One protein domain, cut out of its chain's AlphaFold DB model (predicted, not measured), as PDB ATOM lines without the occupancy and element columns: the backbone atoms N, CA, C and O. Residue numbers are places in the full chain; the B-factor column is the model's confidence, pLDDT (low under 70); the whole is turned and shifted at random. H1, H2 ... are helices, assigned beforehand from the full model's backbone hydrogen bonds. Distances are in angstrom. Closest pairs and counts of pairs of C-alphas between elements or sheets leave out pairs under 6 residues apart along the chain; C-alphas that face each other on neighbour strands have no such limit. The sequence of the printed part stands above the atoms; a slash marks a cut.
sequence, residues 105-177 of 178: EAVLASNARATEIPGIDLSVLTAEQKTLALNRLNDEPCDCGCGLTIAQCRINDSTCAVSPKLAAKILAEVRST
ATOM      1  N   GLU A 105     -30.154  -5.140  18.738       38.88
ATOM      2  CA  GLU A 105     -30.327  -6.584  18.956       38.88
ATOM      3  C   GLU A 105     -30.737  -6.904  20.393       38.88
ATOM      4  O   GLU A 105     -31.582  -7.763  20.634       38.88
ATOM      5  N   ALA A 106     -30.196  -6.170  21.357       43.47
ATOM      6  CA  ALA A 106     -30.510  -6.370  22.750       43.47
ATOM      7  C   ALA A 106     -31.760  -5.574  23.165       43.47
ATOM      8  O   ALA A 106     -32.481  -6.044  24.033       43.47
ATOM      9  N   VAL A 107     -32.092  -4.433  22.539       40.53
ATOM     10  CA  VAL A 107     -33.407  -3.774  22.719       40.53
ATOM     11  C   VAL A 107     -34.521  -4.710  22.247       40.53
ATOM     12  O   VAL A 107     -35.540  -4.844  22.918       40.53
ATOM     13  N   LEU A 108     -34.316  -5.419  21.133       38.47
ATOM     14  CA  LEU A 108     -35.209  -6.487  20.673       38.47
ATOM     15  C   LEU A 108     -35.253  -7.642  21.685       38.47
ATOM     16  O   LEU A 108     -36.332  -8.139  21.990       38.47
ATOM     17  N   ALA A 109     -34.115  -8.017  22.279       37.50
ATOM     18  CA  ALA A 109     -34.061  -9.031  23.334       37.50
ATOM     19  C   ALA A 109     -34.719  -8.591  24.660       37.50
ATOM     20  O   ALA A 109     -35.294  -9.431  25.340       37.50
ATOM     21  N   SER A 110     -34.670  -7.305  25.016       39.59
ATOM     22  CA  SER A 110     -35.258  -6.712  26.226       39.59
ATOM     23  C   SER A 110     -36.760  -6.488  26.068       39.59
ATOM     24  O   SER A 110     -37.530  -6.800  26.968       39.59
ATOM     25  N   ASN A 111     -37.213  -6.045  24.893       40.12
ATOM     26  CA  ASN A 111     -38.637  -6.049  24.558       40.12
ATOM     27  C   ASN A 111     -39.166  -7.488  24.478       40.12
ATOM     28  O   ASN A 111     -40.257  -7.756  24.966       40.12
ATOM     29  N   ALA A 112     -38.364  -8.443  23.989       40.06
ATOM     30  CA  ALA A 112     -38.660  -9.874  24.094       40.06
ATOM     31  C   ALA A 112     -38.639 -10.417  25.542       40.06
ATOM     32  O   ALA A 112     -39.081 -11.550  25.752       40.06
ATOM     33  N   ARG A 113     -38.168  -9.623  26.520       39.47
ATOM     34  CA  ARG A 113     -38.250  -9.864  27.974       39.47
ATOM     35  C   ARG A 113     -39.386  -9.102  28.675       39.47
ATOM     36  O   ARG A 113     -39.525  -9.206  29.893       39.47
ATOM     37  N   ALA A 114     -40.306  -8.458  27.952       44.03
ATOM     38  CA  ALA A 114     -41.680  -8.324  28.448       44.03
ATOM     39  C   ALA A 114     -42.314  -9.736  28.455       44.03
ATOM     40  O   ALA A 114     -43.136 -10.081  27.609       44.03
ATOM     41  N   THR A 115     -41.792 -10.623  29.311       49.44
ATOM     42  CA  THR A 115     -41.721 -12.061  29.001       49.44
ATOM     43  C   THR A 115     -43.007 -12.821  29.299       49.44
ATOM     44  O   THR A 115     -43.108 -13.989  28.939       49.44
ATOM     45  N   GLU A 116     -44.002 -12.198  29.932       61.50
ATOM     46  CA  GLU A 116     -45.185 -12.921  30.393       61.50
ATOM     47  C   GLU A 116     -46.456 -12.104  30.172       61.50
ATOM     48  O   GLU A 116     -46.875 -11.303  31.004       61.50
ATOM     49  N   ILE A 117     -47.107 -12.338  29.030       69.31
ATOM     50  CA  ILE A 117     -48.512 -11.976  28.869       69.31
ATOM     51  C   ILE A 117     -49.339 -13.164  29.387       69.31
ATOM     52  O   ILE A 117     -49.231 -14.260  28.825       69.31
ATOM     53  N   PRO A 118     -50.175 -12.995  30.430       74.56
ATOM     54  CA  PRO A 118     -50.894 -14.105  31.047       74.56
ATOM     55  C   PRO A 118     -51.686 -14.938  30.033       74.56
ATOM     56  O   PRO A 118     -52.563 -14.428  29.333       74.56
ATOM     57  N   GLY A 119     -51.429 -16.244  29.976       74.69
ATOM     58  CA  GLY A 119     -52.115 -17.163  29.058       74.69
ATOM     59  C   GLY A 119     -51.606 -17.146  27.612       74.69
ATOM     60  O   GLY A 119     -52.275 -17.709  26.747       74.69
ATOM     61  N   ILE A 120     -50.450 -16.530  27.343       81.69
ATOM     62  CA  ILE A 120     -49.747 -16.608  26.059       81.69
ATOM     63  C   ILE A 120     -48.365 -17.214  26.294       81.69
ATOM     64  O   ILE A 120     -47.550 -16.656  27.020       81.69
ATOM     65  N   ASP A 121     -48.086 -18.339  25.639       81.25
ATOM     66  CA  ASP A 121     -46.757 -18.941  25.662       81.25
ATOM     67  C   ASP A 121     -45.905 -18.381  24.517       81.25
ATOM     68  O   ASP A 121     -46.091 -18.728  23.351       81.25
ATOM     69  N   LEU A 122     -44.973 -17.492  24.857       80.38
ATOM     70  CA  LEU A 122     -43.998 -16.932  23.921       80.38
ATOM     71  C   LEU A 122     -42.698 -17.745  23.878       80.38
ATOM     72  O   LEU A 122     -41.832 -17.446  23.056       80.38
ATOM     73  N   SER A 123     -42.512 -18.761  24.731       79.06
ATOM     74  CA  SER A 123     -41.276 -19.569  24.777       79.06
ATOM     75  C   SER A 123     -41.024 -20.327  23.471       79.06
ATOM     76  O   SER A 123     -39.888 -20.601  23.096       79.06
ATOM     77  N   VAL A 124     -42.099 -20.568  22.736       79.56
ATOM     78  CA  VAL A 124     -42.181 -21.381  21.534       79.56
ATOM     79  C   VAL A 124     -41.942 -20.608  20.222       79.56
ATOM     80  O   VAL A 124     -42.376 -21.056  19.155       79.56
ATOM     81  N   LEU A 125     -41.313 -19.431  20.308       81.38
ATOM     82  CA  LEU A 125     -40.970 -18.520  19.207       81.38
ATOM     83  C   LEU A 125     -39.469 -18.176  19.233       81.38
ATOM     84  O   LEU A 125     -38.863 -18.126  20.307       81.38
ATOM     85  N   THR A 126     -38.873 -17.880  18.071       83.50
ATOM     86  CA  THR A 126     -37.511 -17.304  17.989       83.50
ATOM     87  C   THR A 126     -37.483 -15.860  18.507       83.50
ATOM     88  O   THR A 126     -38.528 -15.238  18.649       83.50
ATOM     89  N   ALA A 127     -36.309 -15.283  18.783       73.88
ATOM     90  CA  ALA A 127     -36.211 -13.903  19.289       73.88
ATOM     91  C   ALA A 127     -36.860 -12.860  18.349       73.88
ATOM     92  O   ALA A 127     -37.584 -11.967  18.798       73.88
ATOM     93  N   GLU A 128     -36.671 -13.018  17.039       74.31
ATOM     94  CA  GLU A 128     -37.286 -12.166  16.011       74.31
ATOM     95  C   GLU A 128     -38.810 -12.340  15.979       74.31
ATOM     96  O   GLU A 128     -39.559 -11.363  15.989       74.31
ATOM     97  N   GLN A 129     -39.282 -13.587  16.045       80.50
ATOM     98  CA  GLN A 129     -40.706 -13.906  16.113       80.50
ATOM     99  C   GLN A 129     -41.350 -13.398  17.406       80.50
ATOM    100  O   GLN A 129     -42.459 -12.880  17.372       80.50
ATOM    101  N   LYS A 130     -40.668 -13.492  18.551       79.38
ATOM    102  CA  LYS A 130     -41.163 -12.933  19.817       79.38
ATOM    103  C   LYS A 130     -41.352 -11.434  19.702       79.38
ATOM    104  O   LYS A 130     -42.406 -10.942  20.080       79.38
ATOM    105  N   THR A 131     -40.374 -10.732  19.133       74.94
ATOM    106  CA  THR A 131     -40.477  -9.284  18.923       74.94
ATOM    107  C   THR A 131     -41.682  -8.951  18.047       74.94
ATOM    108  O   THR A 131     -42.506  -8.117  18.415       74.94
ATOM    109  N   LEU A 132     -41.825  -9.627  16.904       80.31
ATOM    110  CA  LEU A 132     -42.939  -9.378  15.994       80.31
ATOM    111  C   LEU A 132     -44.293  -9.695  16.644       80.31
ATOM    112  O   LEU A 132     -45.234  -8.914  16.516       80.31
ATOM    113  N   ALA A 133     -44.392 -10.810  17.369       85.56
ATOM    114  CA  ALA A 133     -45.600 -11.185  18.092       85.56
ATOM    115  C   ALA A 133     -45.946 -10.156  19.174       85.56
ATOM    116  O   ALA A 133     -47.092  -9.734  19.258       85.56
ATOM    117  N   LEU A 134     -44.967  -9.712  19.961       82.12
ATOM    118  CA  LEU A 134     -45.167  -8.726  21.019       82.12
ATOM    119  C   LEU A 134     -45.616  -7.372  20.473       82.12
ATOM    120  O   LEU A 134     -46.566  -6.804  21.006       82.12
ATOM    121  N   ASN A 135     -45.005  -6.882  19.394       79.69
ATOM    122  CA  ASN A 135     -45.440  -5.640  18.751       79.69
ATOM    123  C   ASN A 135     -46.903  -5.745  18.308       79.69
ATOM    124  O   ASN A 135     -47.723  -4.910  18.670       79.69
ATOM    125  N   ARG A 136     -47.266  -6.837  17.629       85.44
ATOM    126  CA  ARG A 136     -48.650  -7.059  17.191       85.44
ATOM    127  C   ARG A 136     -49.632  -7.177  18.355       85.44
ATOM    128  O   ARG A 136     -50.713  -6.614  18.288       85.44
ATOM    129  N   LEU A 137     -49.270  -7.862  19.438       85.31
ATOM    130  CA  LEU A 137     -50.124  -7.969  20.628       85.31
ATOM    131  C   LEU A 137     -50.331  -6.612  21.318       85.31
ATOM    132  O   LEU A 137     -51.399  -6.380  21.886       85.31
ATOM    133  N   ASN A 138     -49.322  -5.741  21.284       80.88
ATOM    134  CA  ASN A 138     -49.385  -4.399  21.853       80.88
ATOM    135  C   ASN A 138     -50.129  -3.401  20.960       80.88
ATOM    136  O   ASN A 138     -50.752  -2.503  21.514       80.88
ATOM    137  N   ASP A 139     -50.105  -3.573  19.637       81.81
ATOM    138  CA  ASP A 139     -50.706  -2.637  18.677       81.81
ATOM    139  C   ASP A 139     -52.132  -3.034  18.257       81.81
ATOM    140  O   ASP A 139     -52.980  -2.172  18.020       81.81
ATOM    141  N   GLU A 140     -52.425  -4.335  18.152       87.56
ATOM    142  CA  GLU A 140     -53.722  -4.805  17.662       87.56
ATOM    143  C   GLU A 140     -54.804  -4.734  18.758       87.56
ATOM    144  O   GLU A 140     -54.601  -5.211  19.885       87.56
ATOM    145  N   PRO A 141     -55.985  -4.164  18.447       87.62
ATOM    146  CA  PRO A 141     -57.078  -4.055  19.400       87.62
ATOM    147  C   PRO A 141     -57.710  -5.420  19.678       87.62
ATOM    148  O   PRO A 141     -57.859  -6.260  18.789       87.62
ATOM    149  N   CYS A 142     -58.163  -5.622  20.912       88.69
ATOM    150  CA  CYS A 142     -59.043  -6.734  21.231       88.69
ATOM    151  C   CYS A 142     -60.486  -6.384  20.832       88.69
ATOM    152  O   CYS A 142     -61.031  -5.356  21.232       88.69
ATOM    153  N   ASP A 143     -61.141  -7.275  20.096       90.12
ATOM    154  CA  ASP A 143     -62.535  -7.150  19.643       90.12
ATOM    155  C   ASP A 143     -63.568  -7.499  20.735       90.12
ATOM    156  O   ASP A 143     -64.764  -7.597  20.466       90.12
ATOM    157  N   CYS A 144     -63.135  -7.611  21.997       82.19
ATOM    158  CA  CYS A 144     -63.997  -7.899  23.147       82.19
ATOM    159  C   CYS A 144     -64.951  -6.754  23.535       82.19
ATOM    160  O   CYS A 144     -65.773  -6.911  24.434       82.19
ATOM    161  N   GLY A 145     -64.827  -5.593  22.883       85.12
ATOM    162  CA  GLY A 145     -65.566  -4.366  23.205       85.12
ATOM    163  C   GLY A 145     -64.938  -3.536  24.332       85.12
ATOM    164  O   GLY A 145     -65.448  -2.476  24.673       85.12
ATOM    165  N   CYS A 146     -63.814  -3.995  24.882       78.38
ATOM    166  CA  CYS A 146     -63.083  -3.380  25.989       78.38
ATOM    167  C   CYS A 146     -62.249  -2.143  25.604       78.38
ATOM    168  O   CYS A 146     -61.808  -1.413  26.486       78.38
ATOM    169  N   GLY A 147     -61.988  -1.921  24.310       80.12
ATOM    170  CA  GLY A 147     -61.152  -0.811  23.824       80.12
ATOM    171  C   GLY A 147     -59.653  -0.942  24.140       80.12
ATOM    172  O   GLY A 147     -58.895  -0.024  23.850       80.12
ATOM    173  N   LEU A 148     -59.230  -2.068  24.722       80.44
ATOM    174  CA  LEU A 148     -57.836  -2.385  25.036       80.44
ATOM    175  C   LEU A 148     -57.166  -3.145  23.888       80.44
ATOM    176  O   LEU A 148     -57.832  -3.850  23.124       80.44
ATOM    177  N   THR A 149     -55.838  -3.075  23.819       84.06
ATOM    178  CA  THR A 149     -55.040  -3.939  22.933       84.06
ATOM    179  C   THR A 149     -55.012  -5.368  23.466       84.06
ATOM    180  O   THR A 149     -55.364  -5.617  24.623       84.06
ATOM    181  N   ILE A 150     -54.638  -6.348  22.643       87.69
ATOM    182  CA  ILE A 150     -54.660  -7.762  23.056       87.69
ATOM    183  C   ILE A 150     -53.751  -7.989  24.275       87.69
ATOM    184  O   ILE A 150     -54.171  -8.649  25.230       87.69
ATOM    185  N   ALA A 151     -52.554  -7.397  24.289       84.81
ATOM    186  CA  ALA A 151     -51.628  -7.460  25.419       84.81
ATOM    187  C   ALA A 151     -52.220  -6.814  26.680       84.81
ATOM    188  O   ALA A 151     -52.288  -7.456  27.730       84.81
ATOM    189  N   GLN A 152     -52.730  -5.583  26.571       78.06
ATOM    190  CA  GLN A 152     -53.362  -4.876  27.689       78.06
ATOM    191  C   GLN A 152     -54.578  -5.629  28.231       78.06
ATOM    192  O   GLN A 152     -54.780  -5.683  29.440       78.06
ATOM    193  N   CYS A 153     -55.372  -6.242  27.353       85.44
ATOM    194  CA  CYS A 153     -56.528  -7.035  27.739       85.44
ATOM    195  C   CYS A 153     -56.107  -8.241  28.583       85.44
ATOM    196  O   CYS A 153     -56.683  -8.456  29.638       85.44
ATOM    197  N   ARG A 154     -55.065  -8.986  28.197       85.94
ATOM    198  CA  ARG A 154     -54.579 -10.130  28.993       85.94
ATOM    199  C   ARG A 154     -53.972  -9.731  30.340       85.94
ATOM    200  O   ARG A 154     -54.060 -10.517  31.281       85.94
ATOM    201  N   ILE A 155     -53.364  -8.548  30.421       80.31
ATOM    202  CA  ILE A 155     -52.747  -8.022  31.647       80.31
ATOM    203  C   ILE A 155     -53.813  -7.482  32.611       80.31
ATOM    204  O   ILE A 155     -53.789  -7.807  33.795       80.31
ATOM    205  N   ASN A 156     -54.758  -6.684  32.106       66.38
ATOM    206  CA  ASN A 156     -55.757  -5.990  32.926       66.38
ATOM    207  C   ASN A 156     -57.022  -6.823  33.169       66.38
ATOM    208  O   ASN A 156     -57.696  -6.632  34.178       66.38
ATOM    209  N   ASP A 157     -57.348  -7.741  32.257       76.88
ATOM    210  CA  ASP A 157     -58.467  -8.676  32.358       76.88
ATOM    211  C   ASP A 157     -58.079 -10.055  31.801       76.88
ATOM    212  O   ASP A 157     -58.446 -10.481  30.696       76.88
ATOM    213  N   SER A 158     -57.358 -10.816  32.622       74.44
ATOM    214  CA  SER A 158     -56.969 -12.187  32.296       74.44
ATOM    215  C   SER A 158     -58.161 -13.144  32.121       74.44
ATOM    216  O   SER A 158     -57.953 -14.274  31.667       74.44
ATOM    217  N   THR A 159     -59.390 -12.726  32.458       81.44
ATOM    218  CA  THR A 159     -60.617 -13.529  32.311       81.44
ATOM    219  C   THR A 159     -61.299 -13.360  30.954       81.44
ATOM    220  O   THR A 159     -62.166 -14.165  30.605       81.44
ATOM    221  N   CYS A 160     -60.871 -12.388  30.141       84.44
ATOM    222  CA  CYS A 160     -61.402 -12.201  28.796       84.44
ATOM    223  C   CYS A 160     -61.221 -13.467  27.937       84.44
ATOM    224  O   CYS A 160     -60.112 -13.976  27.755       84.44
ATOM    225  N   ALA A 161     -62.328 -13.965  27.376       89.56
ATOM    226  CA  ALA A 161     -62.365 -15.187  26.569       89.56
ATOM    227  C   ALA A 161     -61.900 -14.989  25.113       89.56
ATOM    228  O   ALA A 161     -61.741 -15.967  24.372       89.56
ATOM    229  N   VAL A 162     -61.727 -13.735  24.685       91.81
ATOM    230  CA  VAL A 162     -61.465 -13.376  23.286       91.81
ATOM    231  C   VAL A 162     -59.989 -13.080  23.037       91.81
ATOM    232  O   VAL A 162     -59.383 -13.678  22.146       91.81
ATOM    233  N   SER A 163     -59.373 -12.258  23.891       90.94
ATOM    234  CA  SER A 163     -57.951 -11.911  23.814       90.94
ATOM    235  C   SER A 163     -56.985 -13.105  23.708       90.94
ATOM    236  O   SER A 163     -56.080 -13.020  22.878       90.94
ATOM    237  N   PRO A 164     -57.146 -14.251  24.413       91.12
ATOM    238  CA  PRO A 164     -56.229 -15.381  24.240       91.12
ATOM    239  C   PRO A 164     -56.347 -16.045  22.858       91.12
ATOM    240  O   PRO A 164     -55.360 -16.565  22.338       91.12
ATOM    241  N   LYS A 165     -57.528 -16.010  22.225       92.44
ATOM    242  CA  LYS A 165     -57.734 -16.580  20.882       92.44
ATOM    243  C   LYS A 165     -57.071 -15.722  19.810       92.44
ATOM    244  O   LYS A 165     -56.414 -16.258  18.920       92.44
ATOM    245  N   LEU A 166     -57.219 -14.401  19.919       93.44
ATOM    246  CA  LEU A 166     -56.545 -13.452  19.031       93.44
ATOM    247  C   LEU A 166     -55.030 -13.553  19.174       93.44
ATOM    248  O   LEU A 166     -54.319 -13.638  18.174       93.44
ATOM    249  N   ALA A 167     -54.547 -13.643  20.413       91.56
ATOM    250  CA  ALA A 167     -53.139 -13.863  20.675       91.56
ATOM    251  C   ALA A 167     -52.616 -15.132  19.997       91.56
ATOM    252  O   ALA A 167     -51.663 -15.069  19.227       91.56
ATOM    253  N   ALA A 168     -53.274 -16.275  20.206       91.50
ATOM    254  CA  ALA A 168     -52.869 -17.534  19.584       91.50
ATOM    255  C   ALA A 168     -52.815 -17.449  18.046       91.50
ATOM    256  O   ALA A 168     -51.911 -18.018  17.429       91.50
ATOM    257  N   LYS A 169     -53.741 -16.704  17.425       93.19
ATOM    258  CA  LYS A 169     -53.745 -16.451  15.979       93.19
ATOM    259  C   LYS A 169     -52.512 -15.660  15.535       93.19
ATOM    260  O   LYS A 169     -51.836 -16.085  14.601       93.19
ATOM    261  N   ILE A 170     -52.178 -14.572  16.232       92.25
ATOM    262  CA  ILE A 170     -50.976 -13.770  15.955       92.25
ATOM    263  C   ILE A 170     -49.720 -14.639  16.059       92.25
ATOM    264  O   ILE A 170     -48.889 -14.626  15.153       92.25
ATOM    265  N   LEU A 171     -49.595 -15.449  17.116       91.12
ATOM    266  CA  LEU A 171     -48.450 -16.347  17.278       91.12
ATOM    267  C   LEU A 171     -48.334 -17.351  16.120       91.12
ATOM    268  O   LEU A 171     -47.228 -17.618  15.649       91.12
ATOM    269  N   ALA A 172     -49.452 -17.910  15.649       91.19
ATOM    270  CA  ALA A 172     -49.457 -18.831  14.514       91.19
ATOM    271  C   ALA A 172     -49.018 -18.148  13.205       91.19
ATOM    272  O   ALA A 172     -48.210 -18.706  12.463       91.19
ATOM    273  N   GLU A 173     -49.491 -16.930  12.946       91.88
ATOM    274  CA  GLU A 173     -49.116 -16.146  11.762       91.88
ATOM    275  C   GLU A 173     -47.632 -15.762  11.785       91.88
ATOM    276  O   GLU A 173     -46.911 -15.962  10.803       91.88
ATOM    277  N   VAL A 174     -47.148 -15.287  12.932       90.81
ATOM    278  CA  VAL A 174     -45.749 -14.894  13.120       90.81
ATOM    279  C   VAL A 174     -44.802 -16.083  12.952       90.81
ATOM    280  O   VAL A 174     -43.743 -15.941  12.351       90.81
ATOM    281  N   ARG A 175     -45.203 -17.283  13.381       88.62
ATOM    282  CA  ARG A 175     -44.439 -18.515  13.115       88.62
ATOM    283  C   ARG A 175     -44.359 -18.891  11.644       88.62
ATOM    284  O   ARG A 175     -43.394 -19.529  11.238       88.62
ATOM    285  N   SER A 176     -45.398 -18.569  10.879       85.44
ATOM    286  CA  SER A 176     -45.491 -18.913   9.456       85.44
ATOM    287  C   SER A 176     -44.755 -17.931   8.545       85.44
ATOM    288  O   SER A 176     -44.530 -18.232   7.373       85.44
ATOM    289  N   THR A 177     -44.365 -16.775   9.082       75.44
ATOM    290  CA  THR A 177     -43.581 -15.776   8.359       75.44
ATOM    291  C   THR A 177     -42.125 -16.248   8.324       75.44
ATOM    292  O   THR A 177     -41.509 -16.436   9.373       75.44
TER     293      THR A 177
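Overview. This is residues 105 to 177 of the 178 residues of an uncharacterized protein of Gemmatimonadetes bacterium RIFCSPLOWO2_12_FULL_68_9 (UniProt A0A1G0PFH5). What is built here? H2 makes the middle: short H1 packs on it, H4 packs beside it, and short H3 makes a corner with its last residues. How large is it? The printed part has 73 residues, 41 of them in four named helices in the order H1 to H4; its class is all helix, and the whole is compact. The radius of gyration of the C-alphas is 11.5 A; spans are 35 by 23 by 18 A.

Along the chain. Where is H1? Residues 105 to 111, 10.0 A, from (-30.327, -6.584, 18.956). What follows? H2, residues 127 to 139, measures 18.4 A; H3, 150 to 156, 10.1 A; H4, 163 to 176, 20.3 A, ending at (-45.491, -18.913, 9.456).

Arrangement. What touches hub H2? The closest C-alphas are Leu 108 of H1, 6.2 A from Thr 131; Leu 137, 5.0 A from Ala 151 of H3, about perpendicular at 74 degrees; and Gln 129, 5.9 A from Val 174 of H4. Which form a hairpin? H3 and H4, at 39 degrees. Are the backbones helical? Every O i to N i+4 pair in H1 to H4 is within hydrogen-bond range.

Size, cuts and confidence. Any cut? The printed part has no cut; H1 to H2 is a long link. Where is confidence low? Residues 105 to 117 and 156 are under 70.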